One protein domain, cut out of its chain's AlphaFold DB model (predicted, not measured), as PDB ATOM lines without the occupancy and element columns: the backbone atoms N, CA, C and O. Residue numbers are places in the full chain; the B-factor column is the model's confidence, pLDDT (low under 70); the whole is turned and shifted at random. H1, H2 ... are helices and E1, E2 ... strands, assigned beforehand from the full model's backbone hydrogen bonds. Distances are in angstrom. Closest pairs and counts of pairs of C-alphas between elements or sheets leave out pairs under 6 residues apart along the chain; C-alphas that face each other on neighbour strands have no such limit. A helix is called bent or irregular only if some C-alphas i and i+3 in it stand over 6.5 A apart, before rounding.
ATOM      1  N   VAL A 217     405.084 625.068 483.746       80.81
ATOM      2  CA  VAL A 217     403.979 624.479 482.983       80.81
ATOM      3  C   VAL A 217     402.855 625.503 482.870       80.81
ATOM      4  O   VAL A 217     402.806 626.441 483.659       80.81
ATOM      5  N   ARG A 218     401.957 625.391 481.888       81.12
ATOM      6  CA  ARG A 218     400.735 626.212 481.908       81.12
ATOM      7  C   ARG A 218     399.785 625.676 482.975       81.12
ATOM      8  O   ARG A 218     399.701 624.466 483.159       81.12
ATOM      9  N   THR A 219     399.062 626.571 483.645       83.19
ATOM     10  CA  THR A 219     398.025 626.192 484.616       83.19
ATOM     11  C   THR A 219     396.956 625.325 483.964       83.19
ATOM     12  O   THR A 219     396.496 624.376 484.580       83.19
ATOM     13  N   PHE A 220     396.593 625.621 482.716       82.25
ATOM     14  CA  PHE A 220     395.666 624.817 481.927       82.25
ATOM     15  C   PHE A 220     396.347 624.347 480.637       82.25
ATOM     16  O   PHE A 220     397.138 625.113 480.066       82.25
ATOM     17  N   PRO A 221     396.040 623.134 480.150       70.12
ATOM     18  CA  PRO A 221     396.496 622.659 478.850       70.12
ATOM     19  C   PRO A 221     396.188 623.668 477.735       70.12
ATOM     20  O   PRO A 221     395.129 624.299 477.711       70.12
ATOM     21  N   PHE A 222     397.142 623.859 476.823       56.50
ATOM     22  CA  PHE A 222     396.930 624.652 475.616       56.50
ATOM     23  C   PHE A 222     397.614 623.979 474.415       56.50
ATOM     24  O   PHE A 222     398.842 623.833 474.450       56.50
ATOM     25  N   PRO A 223     396.869 623.636 473.348       49.75
ATOM     26  CA  PRO A 223     395.422 623.851 473.174       49.75
ATOM     27  C   PRO A 223     394.562 623.015 474.152       49.75
ATOM     28  O   PRO A 223     395.090 622.073 474.747       49.75
ATOM     29  N   PRO A 224     393.278 623.374 474.365       67.75
ATOM     30  CA  PRO A 224     392.345 622.545 475.131       67.75
ATOM     31  C   PRO A 224     392.271 621.127 474.551       67.75
ATOM     32  O   PRO A 224     392.256 620.951 473.334       67.75
ATOM     33  N   THR A 225     392.253 620.130 475.426       71.75
ATOM     34  CA  THR A 225     392.290 618.695 475.116       71.75
ATOM     35  C   THR A 225     390.908 618.048 474.989       71.75
ATOM     36  O   THR A 225     390.818 616.895 474.584       71.75
ATOM     37  N   GLY A 226     389.837 618.759 475.348       75.31
ATOM     38  CA  GLY A 226     388.479 618.222 475.450       75.31
ATOM     39  C   GLY A 226     388.269 617.311 476.664       75.31
ATOM     40  O   GLY A 226     387.315 616.548 476.690       75.31
ATOM     41  N   THR A 227     389.161 617.348 477.658       82.56
ATOM     42  CA  THR A 227     389.117 616.462 478.837       82.56
ATOM     43  C   THR A 227     388.918 617.266 480.128       82.56
ATOM     44  O   THR A 227     389.117 618.487 480.125       82.56
ATOM     45  N   PRO A 228     388.617 616.625 481.280       82.12
ATOM     46  CA  PRO A 228     388.568 617.327 482.566       82.12
ATOM     47  C   PRO A 228     389.842 618.129 482.897       82.12
ATOM     48  O   PRO A 228     389.777 619.102 483.649       82.12
ATOM     49  N   ALA A 229     390.994 617.780 482.306       82.75
ATOM     50  CA  ALA A 229     392.251 618.510 482.479       82.75
ATOM     51  C   ALA A 229     392.175 619.981 482.019       82.75
ATOM     52  O   ALA A 229     392.904 620.820 482.540       82.75
ATOM     53  N   ASP A 230     391.270 620.332 481.101       84.19
ATOM     54  CA  ASP A 230     391.104 621.715 480.624       84.19
ATOM     55  C   ASP A 230     390.454 622.647 481.661       84.19
ATOM     56  O   ASP A 230     390.528 623.883 481.555       84.19
ATOM     57  N   PHE A 231     389.821 622.042 482.671       87.94
ATOM     58  CA  PHE A 231     389.063 622.704 483.728       87.94
ATOM     59  C   PHE A 231     389.760 622.637 485.089       87.94
ATOM     60  O   PHE A 231     389.407 623.392 485.995       87.94
ATOM     61  N   ILE A 232     390.766 621.771 485.228       88.00
ATOM     62  CA  ILE A 232     391.494 621.537 486.472       88.00
ATOM     63  C   ILE A 232     392.891 622.159 486.351       88.00
ATOM     64  O   ILE A 232     393.687 621.704 485.531       88.00
ATOM     65  N   PRO A 233     393.222 623.179 487.166       89.25
ATOM     66  CA  PRO A 233     394.571 623.727 487.227       89.25
ATOM     67  C   PRO A 233     395.638 622.647 487.440       89.25
ATOM     68  O   PRO A 233     395.423 621.724 488.222       89.25
ATOM     69  N   ASN A 234     396.815 622.784 486.827       87.00
ATOM     70  CA  ASN A 234     397.895 621.797 486.903       87.00
ATOM     71  C   ASN A 234     398.301 621.460 488.352       87.00
ATOM     72  O   ASN A 234     398.573 620.302 488.666       87.00
ATOM     73  N   ARG A 235     398.266 622.429 489.273       88.88
ATOM     74  CA  ARG A 235     398.485 622.190 490.712       88.88
ATOM     75  C   ARG A 235     397.505 621.187 491.332       88.88
ATOM     76  O   ARG A 235     397.800 620.622 492.377       88.88
ATOM     77  N   TYR A 236     396.367 620.940 490.694       90.25
ATOM     78  CA  TYR A 236     395.349 619.967 491.086       90.25
ATOM     79  C   TYR A 236     395.274 618.764 490.139       90.25
ATOM     80  O   TYR A 236     394.302 618.011 490.194       90.25
ATOM     81  N   ALA A 237     396.290 618.542 489.296       86.12
ATOM     82  CA  ALA A 237     396.278 617.489 488.281       86.12
ATOM     83  C   ALA A 237     396.022 616.081 488.853       86.12
ATOM     84  O   ALA A 237     395.376 615.262 488.203       86.12
ATOM     85  N   GLU A 238     396.438 615.798 490.091       87.38
ATOM     86  CA  GLU A 238     396.174 614.505 490.743       87.38
ATOM     87  C   GLU A 238     394.679 614.214 490.951       87.38
ATOM     88  O   GLU A 238     394.286 613.050 491.067       87.38
ATOM     89  N   HIS A 239     393.833 615.249 490.976       87.56
ATOM     90  CA  HIS A 239     392.390 615.091 491.114       87.56
ATOM     91  C   HIS A 239     391.703 614.702 489.798       87.56
ATOM     92  O   HIS A 239     390.591 614.187 489.866       87.56
ATOM     93  N   ILE A 240     392.349 614.876 488.630       88.12
ATOM     94  CA  ILE A 240     391.764 614.599 487.298       88.12
ATOM     95  C   ILE A 240     391.204 613.175 487.215       88.12
ATOM     96  O   ILE A 240     390.136 612.973 486.648       88.12
ATOM     97  N   LYS A 241     391.873 612.199 487.844       88.69
ATOM     98  CA  LYS A 241     391.465 610.784 487.842       88.69
ATOM     99  C   LYS A 241     390.046 610.533 488.366       88.69
ATOM    100  O   LYS A 241     389.468 609.511 488.024       88.69
ATOM    101  N   TYR A 242     389.502 611.443 489.177       90.44
ATOM    102  CA  TYR A 242     388.157 611.317 489.736       90.44
ATOM    103  C   TYR A 242     387.067 611.923 488.854       90.44
ATOM    104  O   TYR A 242     385.900 611.709 489.151       90.44
ATOM    105  N   PHE A 243     387.409 612.687 487.815       90.12
ATOM    106  CA  PHE A 243     386.433 613.363 486.965       90.12
ATOM    107  C   PHE A 243     386.203 612.569 485.679       90.12
ATOM    108  O   PHE A 243     387.149 612.219 484.972       90.12
ATOM    109  N   LYS A 244     384.934 612.311 485.359       86.06
ATOM    110  CA  LYS A 244     384.485 611.673 484.117       86.06
ATOM    111  C   LYS A 244     383.559 612.603 483.353       86.06
ATOM    112  O   LYS A 244     382.727 613.272 483.963       86.06
ATOM    113  N   ASP A 245     383.710 612.621 482.037       80.56
ATOM    114  CA  ASP A 245     382.865 613.418 481.155       80.56
ATOM    115  C   ASP A 245     381.461 612.806 481.040       80.56
ATOM    116  O   ASP A 245     381.319 611.587 480.913       80.56
ATOM    117  N   LYS A 246     380.436 613.653 481.152       76.12
ATOM    118  CA  LYS A 246     379.015 613.302 481.050       76.12
ATOM    119  C   LYS A 246     378.246 614.463 480.417       76.12
ATOM    120  O   LYS A 246     377.505 615.177 481.098       76.12
ATOM    121  N   ASP A 247     378.438 614.622 479.110       73.94
ATOM    122  CA  ASP A 247     377.785 615.560 478.184       73.94
ATOM    123  C   ASP A 247     377.870 617.048 478.568       73.94
ATOM    124  O   ASP A 247     378.495 617.846 477.880       73.94
ATOM    125  N   THR A 248     377.198 617.449 479.649       78.25
ATOM    126  CA  THR A 248     377.111 618.841 480.129       78.25
ATOM    127  C   THR A 248     377.685 619.034 481.536       78.25
ATOM    128  O   THR A 248     377.759 620.163 482.030       78.25
ATOM    129  N   HIS A 249     378.083 617.945 482.201       85.31
ATOM    130  CA  HIS A 249     378.593 617.929 483.571       85.31
ATOM    131  C   HIS A 249     379.763 616.948 483.703       85.31
ATOM    132  O   HIS A 249     379.825 615.936 483.015       85.31
ATOM    133  N   PHE A 250     380.647 617.184 484.669       88.75
ATOM    134  CA  PHE A 250     381.584 616.177 485.142       88.75
ATOM    135  C   PHE A 250     380.975 615.350 486.272       88.75
ATOM    136  O   PHE A 250     380.486 615.898 487.259       88.75
ATOM    137  N   GLY A 251     381.064 614.027 486.169       89.00
ATOM    138  CA  GLY A 251     380.844 613.132 487.302       89.00
ATOM    139  C   GLY A 251     382.122 612.992 488.130       89.00
ATOM    140  O   GLY A 251     383.163 612.654 487.572       89.00
ATOM    141  N   CYS A 252     382.054 613.224 489.444       91.25
ATOM    142  CA  CYS A 252     383.160 612.958 490.366       91.25
ATOM    143  C   CYS A 252     382.992 611.598 491.059       91.25
ATOM    144  O   CYS A 252     382.104 611.437 491.896       91.25
ATOM    145  N   GLU A 253     383.873 610.642 490.774       89.56
ATOM    146  CA  GLU A 253     383.844 609.281 491.331       89.56
ATOM    147  C   GLU A 253     384.189 609.236 492.831       89.56
ATOM    148  O   GLU A 253     383.693 608.373 493.547       89.56
ATOM    149  N   ALA A 254     384.977 610.190 493.345       88.38
ATOM    150  CA  ALA A 254     385.316 610.256 494.775       88.38
ATOM    151  C   ALA A 254     384.137 610.696 495.658       88.38
ATOM    152  O   ALA A 254     384.039 610.315 496.824       88.38
ATOM    153  N   CYS A 255     383.263 611.547 495.117       87.88
ATOM    154  CA  CYS A 255     382.170 612.165 495.865       87.88
ATOM    155  C   CYS A 255     380.784 611.673 495.438       87.88
ATOM    156  O   CYS A 255     379.819 611.923 496.165       87.88
ATOM    157  N   ASN A 256     380.702 611.010 494.282       87.50
ATOM    158  CA  ASN A 256     379.485 610.627 493.576       87.50
ATOM    159  C   ASN A 256     378.532 611.815 493.349       87.50
ATOM    160  O   ASN A 256     377.372 611.791 493.757       87.50
ATOM    161  N   VAL A 257     379.049 612.898 492.755       89.38
ATOM    162  CA  VAL A 257     378.285 614.123 492.442       89.38
ATOM    163  C   VAL A 257     378.536 614.587 491.011       89.38
ATOM    164  O   VAL A 257     379.568 614.261 490.425       89.38
ATOM    165  N   TYR A 258     377.607 615.381 490.482       89.31
ATOM    166  CA  TYR A 258     377.721 616.038 489.182       89.31
ATOM    167  C   TYR A 258     378.119 617.500 489.366       89.31
ATOM    168  O   TYR A 258     377.590 618.188 490.239       89.31
ATOM    169  N   ILE A 259     379.064 617.964 488.559       89.44
ATOM    170  CA  ILE A 259     379.655 619.298 488.645       89.44
ATOM    171  C   ILE A 259     379.564 619.918 487.264       89.44
ATOM    172  O   ILE A 259     379.864 619.263 486.270       89.44
ATOM    173  N   LYS A 260     379.148 621.175 487.177       88.44
ATOM    174  CA  LYS A 260     379.107 621.879 485.899       88.44
ATOM    175  C   LYS A 260     380.512 621.938 485.288       88.44
ATOM    176  O   LYS A 260     381.492 622.105 486.013       88.44
ATOM    177  N   MET A 261     380.616 621.812 483.966       86.88
ATOM    178  CA  MET A 261     381.886 621.940 483.237       86.88
ATOM    179  C   MET A 261     382.332 623.414 483.174       86.88
ATOM    180  O   MET A 261     382.355 624.038 482.118       86.88
ATOM    181  N   ASP A 262     382.645 623.988 484.336       87.06
ATOM    182  CA  ASP A 262     383.153 625.344 484.535       87.06
ATOM    183  C   ASP A 262     384.354 625.308 485.494       87.06
ATOM    184  O   ASP A 262     384.375 624.564 486.478       87.06
ATOM    185  N   ARG A 263     385.380 626.117 485.211       87.94
ATOM    186  CA  ARG A 263     386.638 626.121 485.979       87.94
ATOM    187  C   ARG A 263     386.435 626.490 487.447       87.94
ATOM    188  O   ARG A 263     387.133 625.946 488.302       87.94
ATOM    189  N   ALA A 264     385.519 627.407 487.751       85.50
ATOM    190  CA  ALA A 264     385.247 627.808 489.124       85.50
ATOM    191  C   ALA A 264     384.491 626.705 489.872       85.50
ATOM    192  O   ALA A 264     384.868 626.373 490.994       85.50
ATOM    193  N   ASP A 265     383.487 626.091 489.240       88.25
ATOM    194  CA  ASP A 265     382.700 625.008 489.843       88.25
ATOM    195  C   ASP A 265     383.557 623.765 490.138       88.25
ATOM    196  O   ASP A 265     383.522 623.220 491.246       88.25
ATOM    197  N   VAL A 266     384.408 623.363 489.189       88.75
ATOM    198  CA  VAL A 266     385.345 622.242 489.357       88.75
ATOM    199  C   VAL A 266     386.360 622.524 490.464       88.75
ATOM    200  O   VAL A 266     386.589 621.675 491.329       88.75
ATOM    201  N   LYS A 267     386.934 623.730 490.500       88.88
ATOM    202  CA  LYS A 267     387.863 624.144 491.559       88.88
ATOM    203  C   LYS A 267     387.195 624.157 492.937       88.88
ATOM    204  O   LYS A 267     387.753 623.603 493.883       88.88
ATOM    205  N   ASN A 268     386.003 624.743 493.056       89.12
ATOM    206  CA  ASN A 268     385.253 624.793 494.314       89.12
ATOM    207  C   ASN A 268     384.922 623.386 494.824       89.12
ATOM    208  O   ASN A 268     385.022 623.123 496.022       89.12
ATOM    209  N   HIS A 269     384.589 622.463 493.918       91.88
ATOM    210  CA  HIS A 269     384.395 621.065 494.274       91.88
ATOM    211  C   HIS A 269     385.681 620.420 494.806       91.88
ATOM    212  O   HIS A 269     385.648 619.819 495.881       91.88
ATOM    213  N   ILE A 270     386.813 620.576 494.102       90.38
ATOM    214  CA  ILE A 270     388.109 620.013 494.521       90.38
ATOM    215  C   ILE A 270     388.489 620.494 495.924       90.38
ATOM    216  O   ILE A 270     388.964 619.701 496.735       90.38
ATOM    217  N   LEU A 271     388.254 621.773 496.218       87.81
ATOM    218  CA  LEU A 271     388.577 622.398 497.502       87.81
ATOM    219  C   LEU A 271     387.537 622.141 498.607       87.81
ATOM    220  O   LEU A 271     387.768 622.523 499.752       87.81
ATOM    221  N   SER A 272     386.412 621.488 498.302       89.81
ATOM    222  CA  SER A 272     385.386 621.170 499.300       89.81
ATOM    223  C   SER A 272     385.880 620.152 500.333       89.81
ATOM    224  O   SER A 272     386.619 619.217 500.012       89.81
ATOM    225  N   GLU A 273     385.411 620.271 501.581       87.81
ATOM    226  CA  GLU A 273     385.773 619.317 502.640       87.81
ATOM    227  C   GLU A 273     385.427 617.870 502.277       87.81
ATOM    228  O   GLU A 273     386.181 616.952 502.597       87.81
ATOM    229  N   ARG A 274     384.293 617.664 501.595       89.19
ATOM    230  CA  ARG A 274     383.837 616.344 501.153       89.19
ATOM    231  C   ARG A 274     384.837 615.714 500.182       89.19
ATOM    232  O   ARG A 274     385.237 614.574 500.395       89.19
ATOM    233  N   HIS A 275     385.295 616.457 499.171       90.12
ATOM    234  CA  HIS A 275     386.253 615.934 498.190       90.12
ATOM    235  C   HIS A 275     387.649 615.741 498.765       90.12
ATOM    236  O   HIS A 275     388.297 614.738 498.472       90.12
ATOM    237  N   GLN A 276     388.113 616.650 499.622       90.19
ATOM    238  CA  GLN A 276     389.412 616.506 500.287       90.19
ATOM    239  C   GLN A 276     389.439 615.267 501.203       90.19
ATOM    240  O   GLN A 276     390.419 614.524 501.187       90.19
ATOM    241  N   LYS A 277     388.345 614.986 501.934       87.25
ATOM    242  CA  LYS A 277     388.206 613.768 502.759       87.25
ATOM    243  C   LYS A 277     388.177 612.492 501.911       87.25
ATOM    244  O   LYS A 277     388.888 611.547 502.239       87.25
ATOM    245  N   SER A 278     387.404 612.471 500.822       86.88
ATOM    246  CA  SER A 278     387.280 611.284 499.961       86.88
ATOM    247  C   SER A 278     388.527 611.000 499.117       86.88
ATOM    248  O   SER A 278     388.903 609.846 498.947       86.88
ATOM    249  N   SER A 279     389.169 612.034 498.567       87.50
ATOM    250  CA  SER A 279     390.336 611.866 497.688       87.50
ATOM    251  C   SER A 279     391.645 611.647 498.448       87.50
ATOM    252  O   SER A 279     392.575 611.078 497.883       87.50
ATOM    253  N   GLN A 280     391.728 612.106 499.704       86.00
ATOM    254  CA  GLN A 280     392.934 612.084 500.547       86.00
ATOM    255  C   GLN A 280     394.165 612.778 499.927       86.00
ATOM    256  O   GLN A 280     395.288 612.616 500.405       86.00
ATOM    257  N   ILE A 281     393.974 613.587 498.880       83.38
ATOM    258  CA  ILE A 281     395.043 614.349 498.226       83.38
ATOM    259  C   ILE A 281     395.213 615.677 498.963       83.38
ATOM    260  O   ILE A 281     394.256 616.427 499.145       83.38
ATOM    261  N   LYS A 282     396.444 616.000 499.373       78.88
ATOM    262  CA  LYS A 282     396.743 617.286 500.015       78.88
ATOM    263  C   LYS A 282     396.782 618.407 498.979       78.88
ATOM    264  O   LYS A 282     397.572 618.362 498.042       78.88
ATOM    265  N   THR A 283     396.019 619.469 499.224       76.75
ATOM    266  CA  THR A 283     396.054 620.694 498.413       76.75
ATOM    267  C   THR A 283     397.444 621.357 498.485       76.75
ATOM    268  O   THR A 283     397.887 621.734 499.579       76.75
ATOM    269  N   PRO A 284     398.156 621.541 497.358       78.06
ATOM    270  CA  PRO A 284     399.459 622.190 497.369       78.06
ATOM    271  C   PRO A 284     399.337 623.702 497.583       78.06
ATOM    272  O   PRO A 284     398.451 624.365 497.048       78.06
ATOM    273  N   LYS A 285     400.273 624.273 498.349       82.75
ATOM    274  CA  LYS A 285     400.317 625.716 498.623       82.75
ATOM    275  C   LYS A 285     401.155 626.438 497.573       82.75
ATOM    276  O   LYS A 285     402.367 626.240 497.516       82.75
ATOM    277  N   TYR A 286     400.509 627.298 496.792       87.81
ATOM    278  CA  TYR A 286     401.150 628.151 495.793       87.81
ATOM    279  C   TYR A 286     401.128 629.628 496.205       87.81
ATOM    280  O   TYR A 286     400.291 630.057 496.996       87.81
ATOM    281  N   LYS A 287     402.065 630.402 495.653       85.56
ATOM    282  CA  LYS A 287     402.070 631.875 495.679       85.56
ATOM    283  C   LYS A 287     401.704 632.395 494.306       85.56
ATOM    284  O   LYS A 287     401.917 631.700 493.323       85.56
ATOM    285  N   TYR A 288     401.212 633.620 494.229       90.06
ATOM    286  CA  TYR A 288     400.599 634.122 493.010       90.06
ATOM    287  C   TYR A 288     401.250 635.436 492.573       90.06
ATOM    288  O   TYR A 288     401.525 636.301 493.404       90.06
ATOM    289  N   LEU A 289     401.520 635.589 491.278       84.88
ATOM    290  CA  LEU A 289     402.119 636.778 490.672       84.88
ATOM    291  C   LEU A 289     401.329 637.180 489.429       84.88
ATOM    292  O   LEU A 289     401.280 636.443 488.451       84.88
ATOM    293  N   CYS A 290     400.759 638.380 489.430       83.62
ATOM    294  CA  CYS A 290     400.225 638.987 488.216       83.62
ATOM    295  C   CYS A 290     401.307 639.903 487.638       83.62
ATOM    296  O   CYS A 290     401.501 641.006 488.148       83.62
ATOM    297  N   GLU A 291     402.035 639.463 486.606       81.62
ATOM    298  CA  GLU A 291     403.120 640.248 485.993       81.62
ATOM    299  C   GLU A 291     402.634 641.591 485.424       81.62
ATOM    300  O   GLU A 291     403.235 642.617 485.765       81.62
ATOM    301  N   PRO A 292     401.499 641.650 484.695       74.31
ATOM    302  CA  PRO A 292     401.008 642.905 484.132       74.31
ATOM    303  C   PRO A 292     400.704 643.950 485.207       74.31
ATOM    304  O   PRO A 292     400.946 645.142 485.008       74.31
ATOM    305  N   CYS A 293     400.201 643.506 486.363       73.06
ATOM    306  CA  CYS A 293     399.925 644.370 487.512       73.06
ATOM    307  C   CYS A 293     401.128 644.540 488.445       73.06
ATOM    308  O   CYS A 293     401.124 645.448 489.266       73.06
ATOM    309  N   SER A 294     402.152 643.691 488.321       76.12
ATOM    310  CA  SER A 294     403.292 643.595 489.238       76.12
ATOM    311  C   SER A 294     402.885 643.349 490.703       76.12
ATOM    312  O   SER A 294     403.542 643.815 491.630       76.12
ATOM    313  N   VAL A 295     401.802 642.592 490.916       75.31
ATOM    314  CA  VAL A 295     401.243 642.294 492.247       75.31
ATOM    315  C   VAL A 295     401.555 640.853 492.644       75.31
ATOM    316  O   VAL A 295     401.326 639.932 491.861       75.31
ATOM    317  N   HIS A 296     402.042 640.665 493.873       81.56
ATOM    318  CA  HIS A 296     402.237 639.353 494.492       81.56
ATOM    319  C   HIS A 296     401.130 639.092 495.512       81.56
ATOM    320  O   HIS A 296     400.886 639.926 496.384       81.56
ATOM    321  N   LEU A 297     400.495 637.927 495.435       83.94
ATOM    322  CA  LEU A 297     399.392 637.523 496.300       83.94
ATOM    323  C   LEU A 297     399.760 636.239 497.045       83.94
ATOM    324  O   LEU A 297     400.537 635.402 496.568       83.94
ATOM    325  N   ARG A 298     399.270 636.147 498.281       77.69
ATOM    326  CA  ARG A 298     399.726 635.147 499.255       77.69
ATOM    327  C   ARG A 298     399.007 633.814 499.114       77.69
ATOM    328  O   ARG A 298     399.597 632.793 499.459       77.69
ATOM    329  N   ASP A 299     397.789 633.842 498.597       83.38
ATOM    330  CA  ASP A 299     396.943 632.680 498.393       83.38
ATOM    331  C   ASP A 299     396.004 632.881 497.197       83.38
ATOM    332  O   ASP A 299     396.002 633.916 496.525       83.38
ATOM    333  N   GLU A 300     395.241 631.833 496.914       84.69
ATOM    334  CA  GLU A 300     394.381 631.746 495.745       84.69
ATOM    335  C   GLU A 300     393.079 632.550 495.883       84.69
ATOM    336  O   GLU A 300     392.516 632.985 494.883       84.69
ATOM    337  N   ASN A 301     392.625 632.819 497.111       84.62
ATOM    338  CA  ASN A 301     391.443 633.650 497.335       84.62
ATOM    339  C   ASN A 301     391.743 635.110 496.983       84.62
ATOM    340  O   ASN A 301     390.929 635.789 496.351       84.62
ATOM    341  N   ASP A 302     392.926 635.591 497.370       85.56
ATOM    342  CA  ASP A 302     393.417 636.907 496.969       85.56
ATOM    343  C   ASP A 302     393.616 636.989 495.445       85.56
ATOM    344  O   ASP A 302     393.279 638.013 494.841       85.56
ATOM    345  N   TRP A 303     394.101 635.910 494.813       89.38
ATOM    346  CA  TRP A 303     394.215 635.787 493.352       89.38
ATOM    347  C   TRP A 303     392.873 635.964 492.645       89.38
ATOM    348  O   TRP A 303     392.739 636.850 491.800       89.38
ATOM    349  N   ASP A 304     391.852 635.210 493.046       87.25
ATOM    350  CA  ASP A 304     390.530 635.292 492.421       87.25
ATOM    351  C   ASP A 304     389.894 636.681 492.614       87.25
ATOM    352  O   ASP A 304     389.286 637.233 491.694       87.25
ATOM    353  N   LYS A 305     390.068 637.298 493.794       86.94
ATOM    354  CA  LYS A 305     389.615 638.678 494.053       86.94
ATOM    355  C   LYS A 305     390.339 639.702 493.179       86.94
ATOM    356  O   LYS A 305     389.728 640.703 492.804       86.94
ATOM    357  N   HIS A 306     391.619 639.488 492.870       86.44
ATOM    358  CA  HIS A 306     392.387 640.365 491.988       86.44
ATOM    359  C   HIS A 306     391.871 640.311 490.543       86.44
ATOM    360  O   HIS A 306     391.700 641.368 489.942       86.44
ATOM    361  N   PHE A 307     391.565 639.120 490.015       85.06
ATOM    362  CA  PHE A 307     391.085 638.941 488.633       85.06
ATOM    363  C   PHE A 307     389.635 639.377 488.403       85.06
ATOM    364  O   PHE A 307     389.264 639.720 487.285       85.06
ATOM    365  N   LYS A 308     388.809 639.424 489.454       83.25
ATOM    366  CA  LYS A 308     387.420 639.911 489.364       83.25
ATOM    367  C   LYS A 308     387.294 641.436 489.241       83.25
ATOM    368  O   LYS A 308     386.189 641.929 489.038       83.25
ATOM    369  N   LYS A 309     388.391 642.191 489.379       81.56
ATOM    370  CA  LYS A 309     388.402 643.663 489.340       81.56
ATOM    371  C   LYS A 309     388.711 644.181 487.922       81.56
ATOM    372  O   LYS A 309     389.876 644.152 487.520       81.56
ATOM    373  N   PRO A 310     387.724 644.679 487.151       71.06
ATOM    374  CA  PRO A 310     387.927 645.089 485.755       71.06
ATOM    375  C   PRO A 310     388.888 646.281 485.592       71.06
ATOM    376  O   PRO A 310     389.469 646.488 484.529       71.06
ATOM    377  N   GLU A 311     389.101 647.069 486.644       75.50
ATOM    378  CA  GLU A 311     389.976 648.238 486.636       75.50
ATOM    379  C   GLU A 311     391.482 647.916 486.622       75.50
ATOM    380  O   GLU A 311     392.286 648.826 486.382       75.50
ATOM    381  N   GLN A 312     391.865 646.653 486.845       78.56
ATOM    382  CA  GLN A 312     393.254 646.218 486.983       78.56
ATOM    383  C   GLN A 312     394.043 646.273 485.668       78.56
ATOM    384  O   GLN A 312     393.517 646.125 484.562       78.56
ATOM    385  N   ARG A 313     395.364 646.461 485.785       73.81
ATOM    386  CA  ARG A 313     396.272 646.639 484.636       73.81
ATOM    387  C   ARG A 313     396.329 645.418 483.715       73.81
ATOM    388  O   ARG A 313     396.618 645.590 482.531       73.81
ATOM    389  N   HIS A 314     396.055 644.219 484.228       77.88
ATOM    390  CA  HIS A 314     396.013 642.991 483.435       77.88
ATOM    391  C   HIS A 314     394.842 642.967 482.446       77.88
ATOM    392  O   HIS A 314     395.027 642.465 481.347       77.88
ATOM    393  N   SER A 315     393.704 643.587 482.777       78.88
ATOM    394  CA  SER A 315     392.514 643.669 481.909       78.88
ATOM    395  C   SER A 315     392.589 644.802 480.883       78.88
ATOM    396  O   SER A 315     391.840 644.819 479.915       78.88
ATOM    397  N   LYS A 316     393.506 645.759 481.080       79.00
ATOM    398  CA  LYS A 316     393.683 646.954 480.232       79.00
ATOM    399  C   LYS A 316     394.876 646.855 479.271       79.00
ATOM    400  O   LYS A 316     395.328 647.875 478.750       79.00
ATOM    401  N   GLN A 317     395.446 645.665 479.077       74.38
ATOM    402  CA  GLN A 317     396.531 645.480 478.109       74.38
ATOM    403  C   GLN A 317     396.007 645.478 476.664       74.38
ATOM    404  O   GLN A 317     394.863 645.094 476.433       74.38
ATOM    405  N   PRO A 318     396.837 645.853 475.672       63.06
ATOM    406  CA  PRO A 318     396.487 645.698 474.260       63.06
ATOM    407  C   PRO A 318     396.149 644.241 473.915       63.06
ATOM    408  O   PRO A 318     396.818 643.333 474.413       63.06
ATOM    409  N   GLN A 319     395.191 644.018 473.005       67.62
ATOM    410  CA  GLN A 319     394.732 642.672 472.623       67.62
ATOM    411  C   GLN A 319     395.891 641.743 472.225       67.62
ATOM    412  O   GLN A 319     396.013 640.639 472.737       67.62
ATOM    413  N   SER A 320     396.855 642.255 471.454       58.50
ATOM    414  CA  SER A 320     398.053 641.511 471.033       58.50
ATOM    415  C   SER A 320     398.966 641.029 472.176       58.50
ATOM    416  O   SER A 320     399.810 640.152 471.965       58.50
ATOM    417  N   ARG A 321     398.853 641.624 473.372       57.66
ATOM    418  CA  ARG A 321     399.505 641.162 474.609       57.66
ATOM    419  C   ARG A 321     398.603 640.205 475.380       57.66
ATOM    420  O   ARG A 321     399.117 639.194 475.847       57.66
ATOM    421  N   LEU A 322     397.304 640.496 475.472       70.56
ATOM    422  CA  LEU A 322     396.319 639.615 476.112       70.56
ATOM    423  C   LEU A 322     396.311 638.222 475.474       70.56
ATOM    424  O   LEU A 322     396.375 637.236 476.198       70.56
ATOM    425  N   ASP A 323     396.382 638.140 474.143       71.94
ATOM    426  CA  ASP A 323     396.422 636.873 473.391       71.94
ATOM    427  C   ASP A 323     397.641 635.998 473.739       71.94
ATOM    428  O   ASP A 323     397.661 634.790 473.503       71.94
ATOM    429  N   LYS A 324     398.696 636.614 474.287       68.81
ATOM    430  CA  LYS A 324     399.939 635.942 474.684       68.81
ATOM    431  C   LYS A 324     399.986 635.633 476.172       68.81
ATOM    432  O   LYS A 324     400.886 634.908 476.599       68.81
ATOM    433  N   PHE A 325     399.080 636.206 476.960       79.19
ATOM    434  CA  PHE A 325     399.056 635.999 478.394       79.19
ATOM    435  C   PHE A 325     398.372 634.687 478.744       79.19
ATOM    436  O   PHE A 325     397.352 634.308 478.176       79.19
ATOM    437  N   ALA A 326     398.954 633.989 479.705       83.88
ATOM    438  CA  ALA A 326     398.378 632.805 480.305       83.88
ATOM    439  C   ALA A 326     398.794 632.730 481.772       83.88
ATOM    440  O   ALA A 326     399.712 633.422 482.218       83.88
ATOM    441  N   GLU A 327     398.113 631.872 482.521       88.62
ATOM    442  CA  GLU A 327     398.590 631.449 483.829       88.62
ATOM    443  C   GLU A 327     399.614 630.318 483.652       88.62
ATOM    444  O   GLU A 327     399.357 629.318 482.974       88.62
ATOM    445  N   TYR A 328     400.784 630.492 484.254       85.88
ATOM    446  CA  TYR A 328     401.888 629.544 484.285       85.88
ATOM    447  C   TYR A 328     402.169 629.134 485.725       85.88
ATOM    448  O   TYR A 328     402.166 629.968 486.622       85.88
ATOM    449  N   GLU A 329     402.497 627.873 485.952       86.75
ATOM    450  CA  GLU A 329     402.904 627.349 487.243       86.75
ATOM    451  C   GLU A 329     404.386 626.975 487.221       86.75
ATOM    452  O   GLU A 329     404.811 626.116 486.449       86.75
ATOM    453  N   CYS A 330     405.184 627.587 488.094       83.19
ATOM    454  CA  CYS A 330     406.522 627.106 488.413       83.19
ATOM    455  C   CYS A 330     406.397 625.949 489.408       83.19
ATOM    456  O   CYS A 330     406.126 626.168 490.594       83.19
ATOM    457  N   THR A 331     406.584 624.714 488.947       81.00
ATOM    458  CA  THR A 331     406.453 623.518 489.792       81.00
ATOM    459  C   THR A 331     407.618 623.373 490.769       81.00
ATOM    460  O   THR A 331     407.423 622.767 491.829       81.00
ATOM    461  N   THR A 332     408.765 623.996 490.466       78.00
ATOM    462  CA  THR A 332     409.945 624.089 491.340       78.00
ATOM    463  C   THR A 332     409.702 625.036 492.521       78.00
ATOM    464  O   THR A 332     409.902 624.656 493.669       78.00
ATOM    465  N   CYS A 333     409.221 626.260 492.267       74.19
ATOM    466  CA  CYS A 333     409.045 627.290 493.304       74.19
ATOM    467  C   CYS A 333     407.639 627.368 493.908       74.19
ATOM    468  O   CYS A 333     407.421 628.167 494.823       74.19
ATOM    469  N   LYS A 334     406.687 626.584 493.389       86.12
ATOM    470  CA  LYS A 334     405.257 626.648 493.736       86.12
ATOM    471  C   LYS A 334     404.700 628.070 493.587       86.12
ATOM    472  O   LYS A 334     404.135 628.647 494.518       86.12
ATOM    473  N   TYR A 335     404.897 628.646 492.401       87.44
ATOM    474  CA  TYR A 335     404.337 629.943 492.007       87.44
ATOM    475  C   TYR A 335     403.377 629.791 490.836       87.44
ATOM    476  O   TYR A 335     403.697 629.088 489.888       87.44
ATOM    477  N   VAL A 336     402.252 630.494 490.880       89.25
ATOM    478  CA  VAL A 336     401.389 630.768 489.732       89.25
ATOM    479  C   VAL A 336     401.707 632.176 489.237       89.25
ATOM    480  O   VAL A 336     401.808 633.112 490.030       89.25
ATOM    481  N   ILE A 337     401.908 632.329 487.936       86.12
ATOM    482  CA  ILE A 337     402.335 633.559 487.275       86.12
ATOM    483  C   ILE A 337     401.380 633.823 486.117       86.12
ATOM    484  O   ILE A 337     401.338 633.042 485.174       86.12
ATOM    485  N   PHE A 338     400.652 634.932 486.147       89.69
ATOM    486  CA  PHE A 338     399.914 635.416 484.983       89.69
ATOM    487  C   PHE A 338     400.771 636.405 484.209       89.69
ATOM    488  O   PHE A 338     401.200 637.416 484.769       89.69
ATOM    489  N   GLY A 339     401.020 636.117 482.936       78.25
ATOM    490  CA  GLY A 339     401.853 636.929 482.054       78.25
ATOM    491  C   GLY A 339     402.145 636.210 480.741       78.25
ATOM    492  O   GLY A 339     401.500 635.220 480.417       78.25
ATOM    493  N   ASP A 340     403.108 636.709 479.973       74.25
ATOM    494  CA  ASP A 340     403.611 636.060 478.751       74.25
ATOM    495  C   ASP A 340     404.740 635.049 479.046       74.25
ATOM    496  O   ASP A 340     405.250 634.968 480.160       74.25
ATOM    497  N   GLU A 341     405.202 634.299 478.042       60.16
ATOM    498  CA  GLU A 341     406.348 633.375 478.191       60.16
ATOM    499  C   GLU A 341     407.654 634.086 478.603       60.16
ATOM    500  O   GLU A 341     408.559 633.481 479.169       60.16
ATOM    501  N   ILE A 342     407.767 635.399 478.388       58.72
ATOM    502  CA  ILE A 342     408.907 636.189 478.883       58.72
ATOM    503  C   ILE A 342     408.771 636.426 480.397       58.72
ATOM    504  O   ILE A 342     409.748 636.662 481.100       58.72
ATOM    505  N   SER A 343     407.561 636.361 480.944       56.66
ATOM    506  CA  SER A 343     407.308 636.476 482.382       56.66
ATOM    507  C   SER A 343     407.811 635.247 483.150       56.66
ATOM    508  O   SER A 343     408.255 635.393 484.287       56.66
ATOM    509  N   THR A 344     407.843 634.062 482.524       63.69
ATOM    510  CA  THR A 344     408.425 632.848 483.131       63.69
ATOM    511  C   THR A 344     409.955 632.894 483.144       63.69
ATOM    512  O   THR A 344     410.567 632.556 484.150       63.69
ATOM    513  N   THR A 345     410.596 633.421 482.094       56.28
ATOM    514  CA  THR A 345     412.068 633.574 482.056       56.28
ATOM    515  C   THR A 345     412.597 634.609 483.054       56.28
ATOM    516  O   THR A 345     413.755 634.543 483.470       56.28
ATOM    517  N   ARG A 346     411.740 635.544 483.482       53.56
ATOM    518  CA  ARG A 346     412.022 636.538 484.528       53.56
ATOM    519  C   ARG A 346     411.865 635.996 485.952       53.56
ATOM    520  O   ARG A 346     412.338 636.629 486.895       53.56
ATOM    521  N   HIS A 347     411.240 634.833 486.126       61.66
ATOM    522  CA  HIS A 347     411.106 634.172 487.420       61.66
ATOM    523  C   HIS A 347     412.394 633.401 487.756       61.66
ATOM    524  O   HIS A 347     412.587 632.269 487.323       61.66
TER     525      HIS A 347
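This is residues 217 to 347 of the 709 residues of the protein "speckle targeted PIP5K1A-regulated poly(A) polymerase-like isoform X2" of Diabrotica virgifera virgifera (western corn rootworm) (UniProt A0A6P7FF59). The model is two small lobes set one after the other along its longest axis, each a small sheet with a helix over it: in one, the hairpins of E1, E2 and E3 with H2 over them and H1 and H3 close by; in the other, the sheet of E5, E4, E7 and E6 with H4 over it and H6 grazing it. The chain crosses between the lobes twice, by residues 219 to 233 and by residues 280 to 286, and the first residues of H1 reach the sheet of the second lobe. The 131 printed residues hold six named helices and seven named strands, in the order H1 E1 E2 E3 H2 H3 E4 E5 H4 H5 E6 E7 H6; the class is mixed, helices and strands. The sheet E5 E4 E7 E6 is mixed, and E1 E2 E3 is antiparallel. The whole is compact, with a radius of gyration of the C-alphas of 15.4 A and spans of 42 by 28 by 26 A.

Residues 217 to 218 pair antiparallel with residues 328 to 329 of strand E6, residues 326 to 330. Helix H1, residues 234 to 242, only grazes the sheet that holds E6, with its residues 234 to 235; the closest C-alphas of H1 and E6, Asn 234 and Glu 329, are 7.5 A apart. H1 is irregular, with C-alphas 235 and 238 at 8.0 A. Strands E1, residues 243 to 246, E2, residues 249 to 252, and E3, residues 257 to 260, form a meander, each strand the antiparallel neighbour of the one before. N 244 and O 251 are 2.9 A apart across the hairpin of E1 and E2, and N 250 and O 259 are 2.7 A apart across that of E2 and E3. H1 grazes this sheet too, with its residues 239 to 242. Helix H2, residues 263 to 270, is on it at a height over the sheet of 9.4 A, over E2 and only just over E3, on which 3 of its 8 C-alphas fall. It runs along the strands, at 16 degrees to E2 on the local plane; Ile 259 of E3 and Val 266 have the closest C-alphas of E3 and H2, 6.4 A apart. Helix H3, residues 273 to 279, is close to but not clearly touching H2, about perpendicular at 76 degrees, with the C-alphas of His 269 and His 275 closest at 6.7 A. H1 and H2 are likewise close but not clearly touching, with the C-alphas of His 239 and Ile 270 closest at 7.4 A. Strand E4, residues 287 to 290, forms a hairpin with E5, residues 295 to 297, where N 297 and O 288 are 2.8 A apart. Helix H4, residues 300 to 307, is on their sheet at a height of 9.0 A, over E4 and only just over E5, on which 3 of its 8 C-alphas fall; it runs along the strands, at 2 degrees to E4 on the local plane. The closest C-alphas of H4 and E4, Trp 303 and Tyr 288, are 6.6 A apart. Helix H5, residues 319 to 322, is apart from H4 and not on the sheet. E6 forms a hairpin with E7, residues 335 to 339, with N 337 and O 328 at 2.7 A. E7 is the parallel neighbour of E4, with N 336 and O 287 at 2.7 A. E5, H4, H5 and E6 make a split strand-helix-strand unit, two strands running the same way with E4 and E7 between them in the sheet; its crossover is right-handed. Helix H6, residues 341 to 345, only grazes this sheet with its residues 341 to 344. H2, H3 and H4 have each O i to N i+4 pair within hydrogen-bond range; H1 has 0 of 5 but 4 of 6 O i to N i+3 pairs, H6 has 0 of 1 but 2 of 2, and H5 is too short for an i+4 pair.

H1 begins at C-alpha 234, (397.895, 621.797, 486.903), and is 14.6 A long. E6 measures 12.8 A and E7 12.4 A; H2 and H4 are 10.6 A each. E4 begins at C-alpha 287, (402.070, 631.875, 495.679), and H6 ends at C-alpha 345, (412.068, 633.574, 482.056).

The C-alphas farthest apart, Ser 278 and Pro 318, are 43.9 A apart. The printed part has no cut; the link from H4 to H5, 11 residues, is long. The mean pLDDT of the printed part is 81.1, with residues 222 to 224, 318 to 321, 324 and 341 to 347 under 70.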